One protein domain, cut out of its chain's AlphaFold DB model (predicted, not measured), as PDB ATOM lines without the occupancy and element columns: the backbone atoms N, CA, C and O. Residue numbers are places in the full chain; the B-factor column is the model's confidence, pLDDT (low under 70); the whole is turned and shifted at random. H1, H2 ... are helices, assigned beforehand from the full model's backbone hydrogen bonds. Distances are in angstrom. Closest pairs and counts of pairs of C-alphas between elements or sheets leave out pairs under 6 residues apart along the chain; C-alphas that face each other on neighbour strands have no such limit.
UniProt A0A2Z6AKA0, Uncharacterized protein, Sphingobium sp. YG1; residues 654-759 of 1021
ATOM      1  N   ARG A 654     251.377 306.013 253.609       76.75
ATOM      2  CA  ARG A 654     252.069 306.459 254.831       76.75
ATOM      3  C   ARG A 654     253.505 305.929 254.910       76.75
ATOM      4  O   ARG A 654     254.411 306.665 255.302       76.75
ATOM      5  N   ALA A 655     253.733 304.676 254.515       76.38
ATOM      6  CA  ALA A 655     255.072 304.092 254.450       76.38
ATOM      7  C   ALA A 655     255.958 304.799 253.407       76.38
ATOM      8  O   ALA A 655     257.142 305.043 253.664       76.38
ATOM      9  N   ALA A 656     255.387 305.177 252.259       76.06
ATOM     10  CA  ALA A 656     256.085 305.927 251.221       76.06
ATOM     11  C   ALA A 656     256.495 307.339 251.683       76.06
ATOM     12  O   ALA A 656     257.634 307.737 251.432       76.06
ATOM     13  N   ASP A 657     255.624 308.060 252.401       81.38
ATOM     14  CA  ASP A 657     255.927 309.397 252.943       81.38
ATOM     15  C   ASP A 657     257.068 309.360 253.976       81.38
ATOM     16  O   ASP A 657     258.071 310.064 253.839       81.38
ATOM     17  N   ILE A 658     256.988 308.458 254.963       81.19
ATOM     18  CA  ILE A 658     258.045 308.271 255.977       81.19
ATOM     19  C   ILE A 658     259.387 307.953 255.309       81.19
ATOM     20  O   ILE A 658     260.426 308.525 255.653       81.19
ATOM     21  N   ARG A 659     259.371 307.072 254.304       82.00
ATOM     22  CA  ARG A 659     260.572 306.716 253.547       82.00
ATOM     23  C   ARG A 659     261.146 307.910 252.792       82.00
ATOM     24  O   ARG A 659     262.363 308.080 252.782       82.00
ATOM     25  N   ALA A 660     260.302 308.730 252.168       81.56
ATOM     26  CA  ALA A 660     260.742 309.920 251.448       81.56
ATOM     27  C   ALA A 660     261.450 310.913 252.384       81.56
ATOM     28  O   ALA A 660     262.531 311.400 252.045       81.56
ATOM     29  N   ARG A 661     260.909 311.135 253.590       83.12
ATOM     30  CA  ARG A 661     261.526 311.994 254.617       83.12
ATOM     31  C   ARG A 661     262.888 311.468 255.073       83.12
ATOM     32  O   ARG A 661     263.857 312.225 255.093       83.12
ATOM     33  N   LEU A 662     262.992 310.168 255.360       84.69
ATOM     34  CA  LEU A 662     264.256 309.528 255.754       84.69
ATOM     35  C   LEU A 662     265.309 309.581 254.636       84.69
ATOM     36  O   LEU A 662     266.471 309.880 254.899       84.69
ATOM     37  N   VAL A 663     264.914 309.352 253.380       83.25
ATOM     38  CA  VAL A 663     265.817 309.452 252.218       83.25
ATOM     39  C   VAL A 663     266.299 310.887 252.008       83.25
ATOM     40  O   VAL A 663     267.473 311.099 251.700       83.25
ATOM     41  N   ALA A 664     265.421 311.876 252.187       84.69
ATOM     42  CA  ALA A 664     265.797 313.282 252.103       84.69
ATOM     43  C   ALA A 664     266.788 313.670 253.214       84.69
ATOM     44  O   ALA A 664     267.777 314.354 252.943       84.69
ATOM     45  N   ALA A 665     266.567 313.191 254.442       85.00
ATOM     46  CA  ALA A 665     267.445 313.445 255.582       85.00
ATOM     47  C   ALA A 665     268.810 312.739 255.458       85.00
ATOM     48  O   ALA A 665     269.835 313.330 255.801       85.00
ATOM     49  N   ALA A 666     268.836 311.529 254.888       85.31
ATOM     50  CA  ALA A 666     270.048 310.742 254.643       85.31
ATOM     51  C   ALA A 666     270.900 311.242 253.457       85.31
ATOM     52  O   ALA A 666     271.924 310.648 253.130       85.31
ATOM     53  N   LYS A 667     270.500 312.322 252.775       86.12
ATOM     54  CA  LYS A 667     271.242 312.853 251.628       86.12
ATOM     55  C   LYS A 667     272.437 313.697 252.087       86.12
ATOM     56  O   LYS A 667     272.293 314.639 252.874       86.12
ATOM     57  N   THR A 668     273.613 313.396 251.540       81.12
ATOM     58  CA  THR A 668     274.834 314.189 251.746       81.12
ATOM     59  C   THR A 668     274.683 315.590 251.155       81.12
ATOM     60  O   THR A 668     274.187 315.752 250.034       81.12
ATOM     61  N   ARG A 669     275.136 316.602 251.889       83.94
ATOM     62  CA  ARG A 669     275.117 318.018 251.514       83.94
ATOM     63  C   ARG A 669     276.521 318.490 251.110       83.94
ATOM     64  O   ARG A 669     277.512 317.936 251.589       83.94
ATOM     65  N   PRO A 670     276.640 319.516 250.248       74.00
ATOM     66  CA  PRO A 670     277.920 320.175 249.998       74.00
ATOM     67  C   PRO A 670     278.505 320.708 251.316       74.00
ATOM     68  O   PRO A 670     277.820 321.433 252.031       74.00
ATOM     69  N   GLY A 671     279.741 320.324 251.645       72.44
ATOM     70  CA  GLY A 671     280.395 320.674 252.915       72.44
ATOM     71  C   GLY A 671     280.304 319.608 254.016       72.44
ATOM     72  O   GLY A 671     280.934 319.775 255.057       72.44
ATOM     73  N   ASP A 672     279.581 318.501 253.802       81.25
ATOM     74  CA  ASP A 672     279.606 317.367 254.734       81.25
ATOM     75  C   ASP A 672     281.012 316.735 254.788       81.25
ATOM     76  O   ASP A 672     281.661 316.507 253.764       81.25
ATOM     77  N   SER A 673     281.480 316.433 256.003       80.81
ATOM     78  CA  SER A 673     282.777 315.787 256.228       80.81
ATOM     79  C   SER A 673     282.807 314.357 255.672       80.81
ATOM     80  O   SER A 673     281.764 313.726 255.484       80.81
ATOM     81  N   ARG A 674     284.005 313.787 255.486       79.75
ATOM     82  CA  ARG A 674     284.158 312.377 255.078       79.75
ATOM     83  C   ARG A 674     283.418 311.413 256.019       79.75
ATOM     84  O   ARG A 674     282.760 310.496 255.536       79.75
ATOM     85  N   ALA A 675     283.479 311.647 257.332       79.94
ATOM     86  CA  ALA A 675     282.759 310.848 258.326       79.94
ATOM     87  C   ALA A 675     281.238 310.925 258.113       79.94
ATOM     88  O   ALA A 675     280.549 309.909 258.080       79.94
ATOM     89  N   THR A 676     280.721 312.134 257.876       85.06
ATOM     90  CA  THR A 676     279.302 312.369 257.570       85.06
ATOM     91  C   THR A 676     278.885 311.657 256.285       85.06
ATOM     92  O   THR A 676     277.825 311.039 256.246       85.06
ATOM     93  N   GLY A 677     279.735 311.673 255.257       83.44
ATOM     94  CA  GLY A 677     279.500 310.952 254.008       83.44
ATOM     95  C   GLY A 677     279.363 309.440 254.200       83.44
ATOM     96  O   GLY A 677     278.424 308.848 253.669       83.44
ATOM     97  N   ILE A 678     280.255 308.818 254.979       83.00
ATOM     98  CA  ILE A 678     280.230 307.371 255.261       83.00
ATOM     99  C   ILE A 678     278.958 306.996 256.027       83.00
ATOM    100  O   ILE A 678     278.229 306.095 255.611       83.00
ATOM    101  N   TYR A 679     278.659 307.731 257.096       87.94
ATOM    102  CA  TYR A 679     277.486 307.498 257.931       87.94
ATOM    103  C   TYR A 679     276.164 307.647 257.160       87.94
ATOM    104  O   TYR A 679     275.314 306.758 257.200       87.94
ATOM    105  N   LEU A 680     276.000 308.733 256.395       89.19
ATOM    106  CA  LEU A 680     274.787 308.966 255.605       89.19
ATOM    107  C   LEU A 680     274.642 307.955 254.458       89.19
ATOM    108  O   LEU A 680     273.529 307.535 254.143       89.19
ATOM    109  N   SER A 681     275.758 307.499 253.882       86.50
ATOM    110  CA  SER A 681     275.752 306.442 252.861       86.50
ATOM    111  C   SER A 681     275.326 305.090 253.437       86.50
ATOM    112  O   SER A 681     274.570 304.366 252.788       86.50
ATOM    113  N   ALA A 682     275.766 304.760 254.654       87.12
ATOM    114  CA  ALA A 682     275.349 303.553 255.365       87.12
ATOM    115  C   ALA A 682     273.840 303.578 255.660       87.12
ATOM    116  O   ALA A 682     273.117 302.636 255.322       87.12
ATOM    117  N   TRP A 683     273.346 304.713 256.161       89.31
ATOM    118  CA  TRP A 683     271.921 304.985 256.352       89.31
ATOM    119  C   TRP A 683     271.113 304.821 255.059       89.31
ATOM    120  O   TRP A 683     270.107 304.109 255.016       89.31
ATOM    121  N   GLN A 684     271.568 305.443 253.970       87.38
ATOM    122  CA  GLN A 684     270.893 305.382 252.677       87.38
ATOM    123  C   GLN A 684     270.898 303.961 252.094       87.38
ATOM    124  O   GLN A 684     269.899 303.532 251.513       87.38
ATOM    125  N   SER A 685     271.991 303.215 252.271       84.12
ATOM    126  CA  SER A 685     272.099 301.817 251.846       84.12
ATOM    127  C   SER A 685     271.106 300.933 252.601       84.12
ATOM    128  O   SER A 685     270.333 300.200 251.982       84.12
ATOM    129  N   ALA A 686     271.030 301.072 253.924       84.06
ATOM    130  CA  ALA A 686     270.095 300.316 254.745       84.06
ATOM    131  C   ALA A 686     268.626 300.615 254.376       84.06
ATOM    132  O   ALA A 686     267.838 299.688 254.170       84.06
ATOM    133  N   LEU A 687     268.268 301.884 254.140       80.69
ATOM    134  CA  LEU A 687     266.934 302.284 253.659       80.69
ATOM    135  C   LEU A 687     266.577 301.709 252.272       80.69
ATOM    136  O   LEU A 687     265.398 301.498 251.958       80.69
ATOM    137  N   GLN A 688     267.574 301.445 251.422       78.25
ATOM    138  CA  GLN A 688     267.381 300.815 250.110       78.25
ATOM    139  C   GLN A 688     267.155 299.303 250.198       78.25
ATOM    140  O   GLN A 688     266.538 298.733 249.297       78.25
ATOM    141  N   THR A 689     267.619 298.651 251.267       75.69
ATOM    142  CA  THR A 689     267.425 297.205 251.468       75.69
ATOM    143  C   THR A 689     266.037 296.835 251.994       75.69
ATOM    144  O   THR A 689     265.649 295.669 251.908       75.69
ATOM    145  N   LEU A 690     265.269 297.809 252.493       68.62
ATOM    146  CA  LEU A 690     263.961 297.575 253.100       68.62
ATOM    147  C   LEU A 690     262.805 297.632 252.075       68.62
ATOM    148  O   LEU A 690     262.830 298.473 251.169       68.62
ATOM    149  N   PRO A 691     261.777 296.760 252.199       69.38
ATOM    150  CA  PRO A 691     260.619 296.750 251.303       69.38
ATOM    151  C   PRO A 691     259.814 298.051 251.397       69.38
ATOM    152  O   PRO A 691     259.519 298.519 252.491       69.38
ATOM    153  N   THR A 692     259.389 298.593 250.256       62.81
ATOM    154  CA  THR A 692     258.700 299.892 250.151       62.81
ATOM    155  C   THR A 692     257.318 299.958 250.803       62.81
ATOM    156  O   THR A 692     256.899 301.047 251.167       62.81
ATOM    157  N   GLY A 693     256.629 298.824 250.962       58.53
ATOM    158  CA  GLY A 693     255.266 298.748 251.516       58.53
ATOM    159  C   GLY A 693     255.188 298.340 252.992       58.53
ATOM    160  O   GLY A 693     254.155 297.855 253.440       58.53
ATOM    161  N   LYS A 694     256.288 298.426 253.755       62.53
ATOM    162  CA  LYS A 694     256.261 298.179 255.207       62.53
ATOM    163  C   LYS A 694     256.482 299.484 255.958       62.53
ATOM    164  O   LYS A 694     257.434 300.204 255.672       62.53
ATOM    165  N   VAL A 695     255.630 299.748 256.947       63.56
ATOM    166  CA  VAL A 695     255.813 300.863 257.883       63.56
ATOM    167  C   VAL A 695     257.152 300.683 258.614       63.56
ATOM    168  O   VAL A 695     257.509 299.567 259.013       63.56
ATOM    169  N   PHE A 696     257.918 301.770 258.722       69.81
ATOM    170  CA  PHE A 696     259.143 301.823 259.516       69.81
ATOM    171  C   PHE A 696     258.746 302.020 260.978       69.81
ATOM    172  O   PHE A 696     258.220 303.073 261.333       69.81
ATOM    173  N   ASP A 697     258.947 300.993 261.796       72.69
ATOM    174  CA  ASP A 697     258.827 301.089 263.249       72.69
ATOM    175  C   ASP A 697     260.103 301.706 263.855       72.69
ATOM    176  O   ASP A 697     261.149 301.813 263.201       72.69
ATOM    177  N   ALA A 698     260.002 302.159 265.106       72.56
ATOM    178  CA  ALA A 698     261.110 302.787 265.823       72.56
ATOM    179  C   ALA A 698     262.317 301.839 265.961       72.56
ATOM    180  O   ALA A 698     263.461 302.273 265.818       72.56
ATOM    181  N   ASP A 699     262.065 300.539 266.135       78.00
ATOM    182  CA  ASP A 699     263.103 299.515 266.272       78.00
ATOM    183  C   ASP A 699     263.941 299.366 265.003       78.00
ATOM    184  O   ASP A 699     265.167 299.270 265.070       78.00
ATOM    185  N   ARG A 700     263.316 299.408 263.820       81.31
ATOM    186  CA  ARG A 700     264.058 299.385 262.553       81.31
ATOM    187  C   ARG A 700     264.864 300.643 262.337       81.31
ATOM    188  O   ARG A 700     265.989 300.545 261.857       81.31
ATOM    189  N   ILE A 701     264.314 301.808 262.666       83.06
ATOM    190  CA  ILE A 701     265.050 303.074 262.564       83.06
ATOM    191  C   ILE A 701     266.286 303.010 263.470       83.06
ATOM    192  O   ILE A 701     267.389 303.303 263.011       83.06
ATOM    193  N   ARG A 702     266.132 302.517 264.704       84.94
ATOM    194  CA  ARG A 702     267.237 302.293 265.642       84.94
ATOM    195  C   ARG A 702     268.256 301.281 265.112       84.94
ATOM    196  O   ARG A 702     269.450 301.535 265.177       84.94
ATOM    197  N   ALA A 703     267.821 300.164 264.533       85.88
ATOM    198  CA  ALA A 703     268.731 299.164 263.972       85.88
ATOM    199  C   ALA A 703     269.564 299.712 262.799       85.88
ATOM    200  O   ALA A 703     270.752 299.406 262.686       85.88
ATOM    201  N   ILE A 704     268.960 300.543 261.942       88.25
ATOM    202  CA  ILE A 704     269.682 301.228 260.864       88.25
ATOM    203  C   ILE A 704     270.700 302.219 261.442       88.25
ATOM    204  O   ILE A 704     271.833 302.254 260.970       88.25
ATOM    205  N   GLU A 705     270.312 302.978 262.471       89.75
ATOM    206  CA  GLU A 705     271.177 303.930 263.179       89.75
ATOM    207  C   GLU A 705     272.434 303.237 263.719       89.75
ATOM    208  O   GLU A 705     273.558 303.589 263.360       89.75
ATOM    209  N   VAL A 706     272.241 302.166 264.491       89.19
ATOM    210  CA  VAL A 706     273.324 301.373 265.083       89.19
ATOM    211  C   VAL A 706     274.204 300.738 263.995       89.19
ATOM    212  O   VAL A 706     275.428 300.752 264.096       89.19
ATOM    213  N   GLY A 707     273.611 300.230 262.910       88.06
ATOM    214  CA  GLY A 707     274.354 299.694 261.763       88.06
ATOM    215  C   GLY A 707     275.210 300.742 261.043       88.06
ATOM    216  O   GLY A 707     276.354 300.462 260.680       88.06
ATOM    217  N   ALA A 708     274.693 301.958 260.865       89.31
ATOM    218  CA  ALA A 708     275.424 303.049 260.227       89.31
ATOM    219  C   ALA A 708     276.606 303.534 261.082       89.31
ATOM    220  O   ALA A 708     277.687 303.794 260.546       89.31
ATOM    221  N   ILE A 709     276.429 303.597 262.405       89.12
ATOM    222  CA  ILE A 709     277.503 303.904 263.360       89.12
ATOM    223  C   ILE A 709     278.554 302.783 263.361       89.12
ATOM    224  O   ILE A 709     279.748 303.062 263.264       89.12
ATOM    225  N   GLY A 710     278.131 301.515 263.366       86.56
ATOM    226  CA  GLY A 710     279.035 300.364 263.274       86.56
ATOM    227  C   GLY A 710     279.864 300.361 261.985       86.56
ATOM    228  O   GLY A 710     281.048 300.018 261.992       86.56
ATOM    229  N   GLN A 711     279.293 300.807 260.864       85.31
ATOM    230  CA  GLN A 711     280.031 300.946 259.607       85.31
ATOM    231  C   GLN A 711     281.069 302.077 259.655       85.31
ATOM    232  O   GLN A 711     282.156 301.926 259.098       85.31
ATOM    233  N   LEU A 712     280.764 303.176 260.349       85.69
ATOM    234  CA  LEU A 712     281.705 304.272 260.584       85.69
ATOM    235  C   LEU A 712     282.893 303.824 261.456       85.69
ATOM    236  O   LEU A 712     284.032 304.173 261.158       85.69
ATOM    237  N   LEU A 713     282.633 303.011 262.486       81.88
ATOM    238  CA  LEU A 713     283.648 302.438 263.382       81.88
ATOM    239  C   LEU A 713     284.563 301.414 262.684       81.88
ATOM    240  O   LEU A 713     285.747 301.313 262.998       81.88
ATOM    241  N   ASN A 714     284.037 300.685 261.697       78.81
ATOM    242  CA  ASN A 714     284.804 299.725 260.900       78.81
ATOM    243  C   ASN A 714     285.658 300.365 259.786       78.81
ATOM    244  O   ASN A 714     286.463 299.659 259.167       78.81
ATOM    245  N   ASP A 715     285.485 301.656 259.485       77.06
ATOM    246  CA  ASP A 715     286.256 302.319 258.429       77.06
ATOM    247  C   ASP A 715     287.725 302.508 258.837       77.06
ATOM    248  O   ASP A 715     288.048 302.813 259.984       77.06
ATOM    249  N   GLN A 716     288.632 302.387 257.863       60.12
ATOM    250  CA  GLN A 716     290.087 302.427 258.082       60.12
ATOM    251  C   GLN A 716     290.620 303.788 258.567       60.12
ATOM    252  O   GLN A 716     291.819 303.923 258.791       60.12
ATOM    253  N   ALA A 717     289.763 304.807 258.677       60.75
ATOM    254  CA  ALA A 717     290.141 306.167 259.041       60.75
ATOM    255  C   ALA A 717     290.248 306.421 260.559       60.75
ATOM    256  O   ALA A 717     290.738 307.481 260.929       60.75
ATOM    257  N   GLY A 718     289.809 305.491 261.421       63.44
ATOM    258  CA  GLY A 718     290.018 305.583 262.875       63.44
ATOM    259  C   GLY A 718     289.378 306.815 263.533       63.44
ATOM    260  O   GLY A 718     290.053 307.543 264.249       63.44
ATOM    261  N   PHE A 719     288.090 307.081 263.276       77.19
ATOM    262  CA  PHE A 719     287.411 308.278 263.796       77.19
ATOM    263  C   PHE A 719     287.249 308.268 265.330       77.19
ATOM    264  O   PHE A 719     286.816 307.276 265.926       77.19
ATOM    265  N   ASP A 720     287.521 309.415 265.958       74.38
ATOM    266  CA  ASP A 720     287.347 309.616 267.400       74.38
ATOM    267  C   ASP A 720     285.877 309.588 267.827       74.38
ATOM    268  O   ASP A 720     284.999 310.144 267.163       74.38
ATOM    269  N   GLU A 721     285.615 309.041 269.016       81.94
ATOM    270  CA  GLU A 721     284.280 308.970 269.630       81.94
ATOM    271  C   GLU A 721     283.562 310.329 269.637       81.94
ATOM    272  O   GLU A 721     282.406 310.439 269.227       81.94
ATOM    273  N   ARG A 722     284.271 311.401 270.014       79.69
ATOM    274  CA  ARG A 722     283.714 312.760 270.063       79.69
ATOM    275  C   ARG A 722     283.247 313.259 268.692       79.69
ATOM    276  O   ARG A 722     282.309 314.054 268.620       79.69
ATOM    277  N   VAL A 723     283.898 312.825 267.611       81.44
ATOM    278  CA  VAL A 723     283.516 313.168 266.232       81.44
ATOM    279  C   VAL A 723     282.262 312.399 265.831       81.44
ATOM    280  O   VAL A 723     281.351 312.986 265.251       81.44
ATOM    281  N   ILE A 724     282.181 311.119 266.199       84.88
ATOM    282  CA  ILE A 724     281.036 310.249 265.913       84.88
ATOM    283  C   ILE A 724     279.782 310.731 266.656       84.88
ATOM    284  O   ILE A 724     278.742 310.929 266.031       84.88
ATOM    285  N   LYS A 725     279.883 311.022 267.958       86.75
ATOM    286  CA  LYS A 725     278.748 311.510 268.764       86.75
ATOM    287  C   LYS A 725     278.211 312.856 268.257       86.75
ATOM    288  O   LYS A 725     277.010 312.993 268.030       86.75
ATOM    289  N   LYS A 726     279.096 313.815 267.939       85.12
ATOM    290  CA  LYS A 726     278.717 315.100 267.304       85.12
ATOM    291  C   LYS A 726     278.069 314.926 265.931       85.12
ATOM    292  O   LYS A 726     277.263 315.754 265.505       85.12
ATOM    293  N   LEU A 727     278.460 313.889 265.200       87.69
ATOM    294  CA  LEU A 727     277.904 313.587 263.891       87.69
ATOM    295  C   LEU A 727     276.472 313.054 264.015       87.69
ATOM    296  O   LEU A 727     275.605 313.550 263.294       87.69
ATOM    297  N   ILE A 728     276.211 312.124 264.941       86.56
ATOM    298  CA  ILE A 728     274.860 311.601 265.219       86.56
ATOM    299  C   ILE A 728     273.941 312.755 265.637       86.56
ATOM    300  O   ILE A 728     272.877 312.954 265.050       86.56
ATOM    301  N   GLU A 729     274.407 313.590 266.570       85.88
ATOM    302  CA  GLU A 729     273.681 314.770 267.043       85.88
ATOM    303  C   GLU A 729     273.273 315.703 265.890       85.88
ATOM    304  O   GLU A 729     272.141 316.177 265.826       85.88
ATOM    305  N   ARG A 730     274.173 315.975 264.942       84.06
ATOM    306  CA  ARG A 730     273.932 316.992 263.904       84.06
ATOM    307  C   ARG A 730     273.278 316.457 262.638       84.06
ATOM    308  O   ARG A 730     272.664 317.231 261.904       84.06
ATOM    309  N   ARG A 731     273.475 315.179 262.313       90.00
ATOM    310  CA  ARG A 731     273.154 314.639 260.983       90.00
ATOM    311  C   ARG A 731     272.351 313.342 261.012       90.00
ATOM    312  O   ARG A 731     272.122 312.808 259.931       90.00
ATOM    313  N   SER A 732     271.876 312.870 262.169       89.69
ATOM    314  CA  SER A 732     271.022 311.676 262.215       89.69
ATOM    315  C   SER A 732     269.740 311.837 261.384       89.69
ATOM    316  O   SER A 732     268.954 312.761 261.630       89.69
ATOM    317  N   PRO A 733     269.486 310.933 260.413       88.62
ATOM    318  CA  PRO A 733     268.240 310.912 259.653       88.62
ATOM    319  C   PRO A 733     267.005 310.598 260.502       88.62
ATOM    320  O   PRO A 733     265.904 311.008 260.129       88.62
ATOM    321  N   ALA A 734     267.163 309.923 261.648       85.00
ATOM    322  CA  ALA A 734     266.053 309.573 262.532       85.00
ATOM    323  C   ALA A 734     265.309 310.817 263.063       85.00
ATOM    324  O   ALA A 734     264.089 310.767 263.246       85.00
ATOM    325  N   LYS A 735     265.988 311.971 263.169       85.75
ATOM    326  CA  LYS A 735     265.384 313.265 263.555       85.75
ATOM    327  C   LYS A 735     264.218 313.696 262.666       85.75
ATOM    328  O   LYS A 735     263.344 314.425 263.120       85.75
ATOM    329  N   ALA A 736     264.175 313.238 261.413       81.25
ATOM    330  CA  ALA A 736     263.085 313.551 260.490       81.25
ATOM    331  C   ALA A 736     261.750 312.878 260.863       81.25
ATOM    332  O   ALA A 736     260.713 313.259 260.318       81.25
ATOM    333  N   ILE A 737     261.780 311.874 261.752       80.44
ATOM    334  CA  ILE A 737     260.615 311.078 262.159       80.44
ATOM    335  C   ILE A 737     260.298 311.258 263.645       80.44
ATOM    336  O   ILE A 737     259.144 311.510 263.977       80.44
ATOM    337  N   VAL A 738     261.297 311.148 264.528       72.81
ATOM    338  CA  VAL A 738     261.101 311.240 265.991       72.81
ATOM    339  C   VAL A 738     261.273 312.658 266.555       72.81
ATOM    340  O   VAL A 738     261.035 312.875 267.738       72.81
ATOM    341  N   GLY A 739     261.636 313.636 265.717       70.94
ATOM    342  CA  GLY A 739     261.901 315.014 266.140       70.94
ATOM    343  C   GLY A 739     263.327 315.217 266.661       70.94
ATOM    344  O   GLY A 739     264.077 314.265 266.885       70.94
ATOM    345  N   THR A 740     263.735 316.477 266.815       70.31
ATOM    346  CA  THR A 740     265.080 316.843 267.295       70.31
ATOM    347  C   THR A 740     265.318 316.453 268.746       70.31
ATOM    348  O   THR A 740     266.448 316.101 269.084       70.31
ATOM    349  N   ASP A 741     264.261 316.468 269.554       69.38
ATOM    350  CA  ASP A 741     264.329 316.378 271.016       69.38
ATOM    351  C   ASP A 741     264.436 314.925 271.503       69.38
ATOM    352  O   ASP A 741     264.943 314.660 272.590       69.38
ATOM    353  N   ALA A 742     264.037 313.967 270.658       66.88
ATOM    354  CA  ALA A 742     264.145 312.534 270.928       66.88
ATOM    355  C   ALA A 742     265.575 311.979 270.769       66.88
ATOM    356  O   ALA A 742     265.844 310.868 271.215       66.88
ATOM    357  N   ILE A 743     266.490 312.728 270.135       77.62
ATOM    358  CA  ILE A 743     267.913 312.364 270.035       77.62
ATOM    359  C   ILE A 743     268.724 313.297 270.936       77.62
ATOM    360  O   ILE A 743     269.277 314.305 270.485       77.62
ATOM    361  N   ASN A 744     268.751 312.948 272.221       81.06
ATOM    362  CA  ASN A 744     269.493 313.619 273.288       81.06
ATOM    363  C   ASN A 744     270.830 312.903 273.590       81.06
ATOM    364  O   ASN A 744     271.130 311.860 273.004       81.06
ATOM    365  N   ALA A 745     271.638 313.449 274.505       81.38
ATOM    366  CA  ALA A 745     272.957 312.900 274.841       81.38
ATOM    367  C   ALA A 745     272.907 311.420 275.275       81.38
ATOM    368  O   ALA A 745     273.662 310.610 274.741       81.38
ATOM    369  N   GLU A 746     271.960 311.049 276.141       83.06
ATOM    370  CA  GLU A 746     271.784 309.664 276.611       83.06
ATOM    371  C   GLU A 746     271.465 308.698 275.463       83.06
ATOM    372  O   GLU A 746     272.037 307.614 275.366       83.06
ATOM    373  N   SER A 747     270.588 309.102 274.540       83.44
ATOM    374  CA  SER A 747     270.248 308.284 273.374       83.44
ATOM    375  C   SER A 747     271.428 308.115 272.410       83.44
ATOM    376  O   SER A 747     271.588 307.051 271.817       83.44
ATOM    377  N   ILE A 748     272.276 309.141 272.265       87.56
ATOM    378  CA  ILE A 748     273.473 309.098 271.415       87.56
ATOM    379  C   ILE A 748     274.501 308.134 272.006       87.56
ATOM    380  O   ILE A 748     275.074 307.335 271.264       87.56
ATOM    381  N   ASP A 749     274.698 308.172 273.324       86.44
ATOM    382  CA  ASP A 749     275.583 307.243 274.024       86.44
ATOM    383  C   ASP A 749     275.072 305.802 273.902       86.44
ATOM    384  O   ASP A 749     275.824 304.915 273.503       86.44
ATOM    385  N   ALA A 750     273.771 305.572 274.101       86.00
ATOM    386  CA  ALA A 750     273.166 304.251 273.941       86.00
ATOM    387  C   ALA A 750     273.267 303.703 272.502       86.00
ATOM    388  O   ALA A 750     273.441 302.501 272.300       86.00
ATOM    389  N   LEU A 751     273.148 304.564 271.486       88.44
ATOM    390  CA  LEU A 751     273.327 304.184 270.080       88.44
ATOM    391  C   LEU A 751     274.788 303.856 269.752       88.44
ATOM    392  O   LEU A 751     275.048 302.951 268.957       88.44
ATOM    393  N   PHE A 752     275.727 304.588 270.353       88.56
ATOM    394  CA  PHE A 752     277.156 304.365 270.182       88.56
ATOM    395  C   PHE A 752     277.608 303.050 270.829       88.56
ATOM    396  O   PHE A 752     278.248 302.239 270.158       88.56
ATOM    397  N   GLU A 753     277.210 302.791 272.076       87.69
ATOM    398  CA  GLU A 753     277.538 301.540 272.775       87.69
ATOM    399  C   GLU A 753     276.924 300.321 272.076       87.69
ATOM    400  O   GLU A 753     277.625 299.354 271.780       87.69
ATOM    401  N   ALA A 754     275.655 300.405 271.663       88.50
ATOM    402  CA  ALA A 754     275.013 299.332 270.901       88.50
ATOM    403  C   ALA A 754     275.730 299.024 269.569       88.50
ATOM    404  O   ALA A 754     275.658 297.904 269.060       88.50
ATOM    405  N   ALA A 755     276.417 300.006 268.976       88.56
ATOM    406  CA  ALA A 755     277.197 299.796 267.760       88.56
ATOM    407  C   ALA A 755     278.532 299.093 268.047       88.56
ATOM    408  O   ALA A 755     278.985 298.298 267.222       88.56
ATOM    409  N   LEU A 756     279.144 299.341 269.210       84.31
ATOM    410  CA  LEU A 756     280.356 298.649 269.657       84.31
ATOM    411  C   LEU A 756     280.095 297.187 270.027       84.31
ATOM    412  O   LEU A 756     280.955 296.339 269.787       84.31
ATOM    413  N   GLU A 757     278.907 296.880 270.549       86.81
ATOM    414  CA  GLU A 757     278.477 295.514 270.882       86.81
ATOM    415  C   GLU A 757     278.241 294.621 269.652       86.81
ATOM    416  O   GLU A 757     278.080 293.404 269.776       86.81
ATOM    417  N   GLN A 758     278.260 295.183 268.438       83.81
ATOM    418  CA  GLN A 758     278.167 294.385 267.221       83.81
ATOM    419  C   GLN A 758     279.390 293.451 267.064       83.81
ATOM    420  O   GLN A 758     280.532 293.875 267.282       83.81
ATOM    421  N   PRO A 759     279.200 292.192 266.614       75.12
ATOM    422  CA  PRO A 759     280.274 291.204 266.530       75.12
ATOM    423  C   PRO A 759     281.502 291.696 265.753       75.12
ATOM    424  O   PRO A 759     281.440 291.975 264.553       75.12
TER     425      PRO A 759
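Overview. This is residues 654 to 759 of the 1021 residues of an uncharacterized protein of Sphingobium sp. YG1 (UniProt A0A2Z6AKA0). H3 lies in the middle of a compact, all-helix body, with H2 packed slantwise on one side of it and H6 crossing it on the opposite side; H4 bridges H2 and H6, touching both at steep tilts, and comes close to H3 without clearly touching it. H1 lies toward one end of the longest axis, antiparallel to H2 but meeting it only over a short stretch, and the short H5 packs on H1. The printed part has 106 residues, with six named helices in the order H1 to H6 and no named strand. It is compact, with a radius of gyration of the C-alphas of 13.0 A, and rounded, spanning 38 by 29 by 28 A.

Along the chain. H2, residues 674 to 689, is 22.9 A from first to last C-alpha and begins with C-alpha 674 at (284.158, 312.377, 255.078). H3, residues 698 to 713, is as long in residues and measures 22.7 A. H1 takes residues 654 to 665, 16.9 A, with C-alpha 654 at (252.069, 306.459, 254.831). H4 is residues 721 to 731, 15.2 A, and H5 is residues 735 to 738. H6, residues 745 to 756, 16.9 A, ends with C-alpha 756 at (280.356, 298.649, 269.657).

Arrangement. H2 is the hub and touches H1, H3 and H4. H2 and H3 form a helical hairpin, running opposite ways at a steep tilt of 42 degrees; their closest C-alphas, of Ala 682 and Ala 708, are 4.9 A apart. H3 touches H6 at a steep tilt of 64 degrees, closest at the C-alphas of Gly 710 and Ala 755, 4.9 A; H6 uses residues 751 to 756 alone. H4 touches H2 at Thr 676 and Leu 727, whose C-alphas are 6.6 A apart, and H6 at Lys 725 and Ile 748, whose C-alphas are 6.4 A apart. H1 and H2, also a helical hairpin, only just touch, with 3 pairs of C-alphas within 8 A; the closest are those of Val 663 and Gln 684, 6.5 A. H5 touches H1, the C-alphas of Ala 736 and Arg 661 being closest at 6.3 A. H2 and H6 are apart. In H1, H2, H3, H4 and H6 every O i to N i+4 pair is within hydrogen-bond range; H5 is too short for such a pair, and its one O i to N i+3 pair is not within range.

Size, cuts and confidence. The two C-alphas farthest apart, of Arg 654 and Gly 718, are 38.8 A from each other. The printed part has no cut. The link from H4 to H5 is tight, the other four are short, and no link is long. The mean pLDDT of the printed part is 80.9; residues 690 to 696, 716 to 718 and 741 to 742 are under 70.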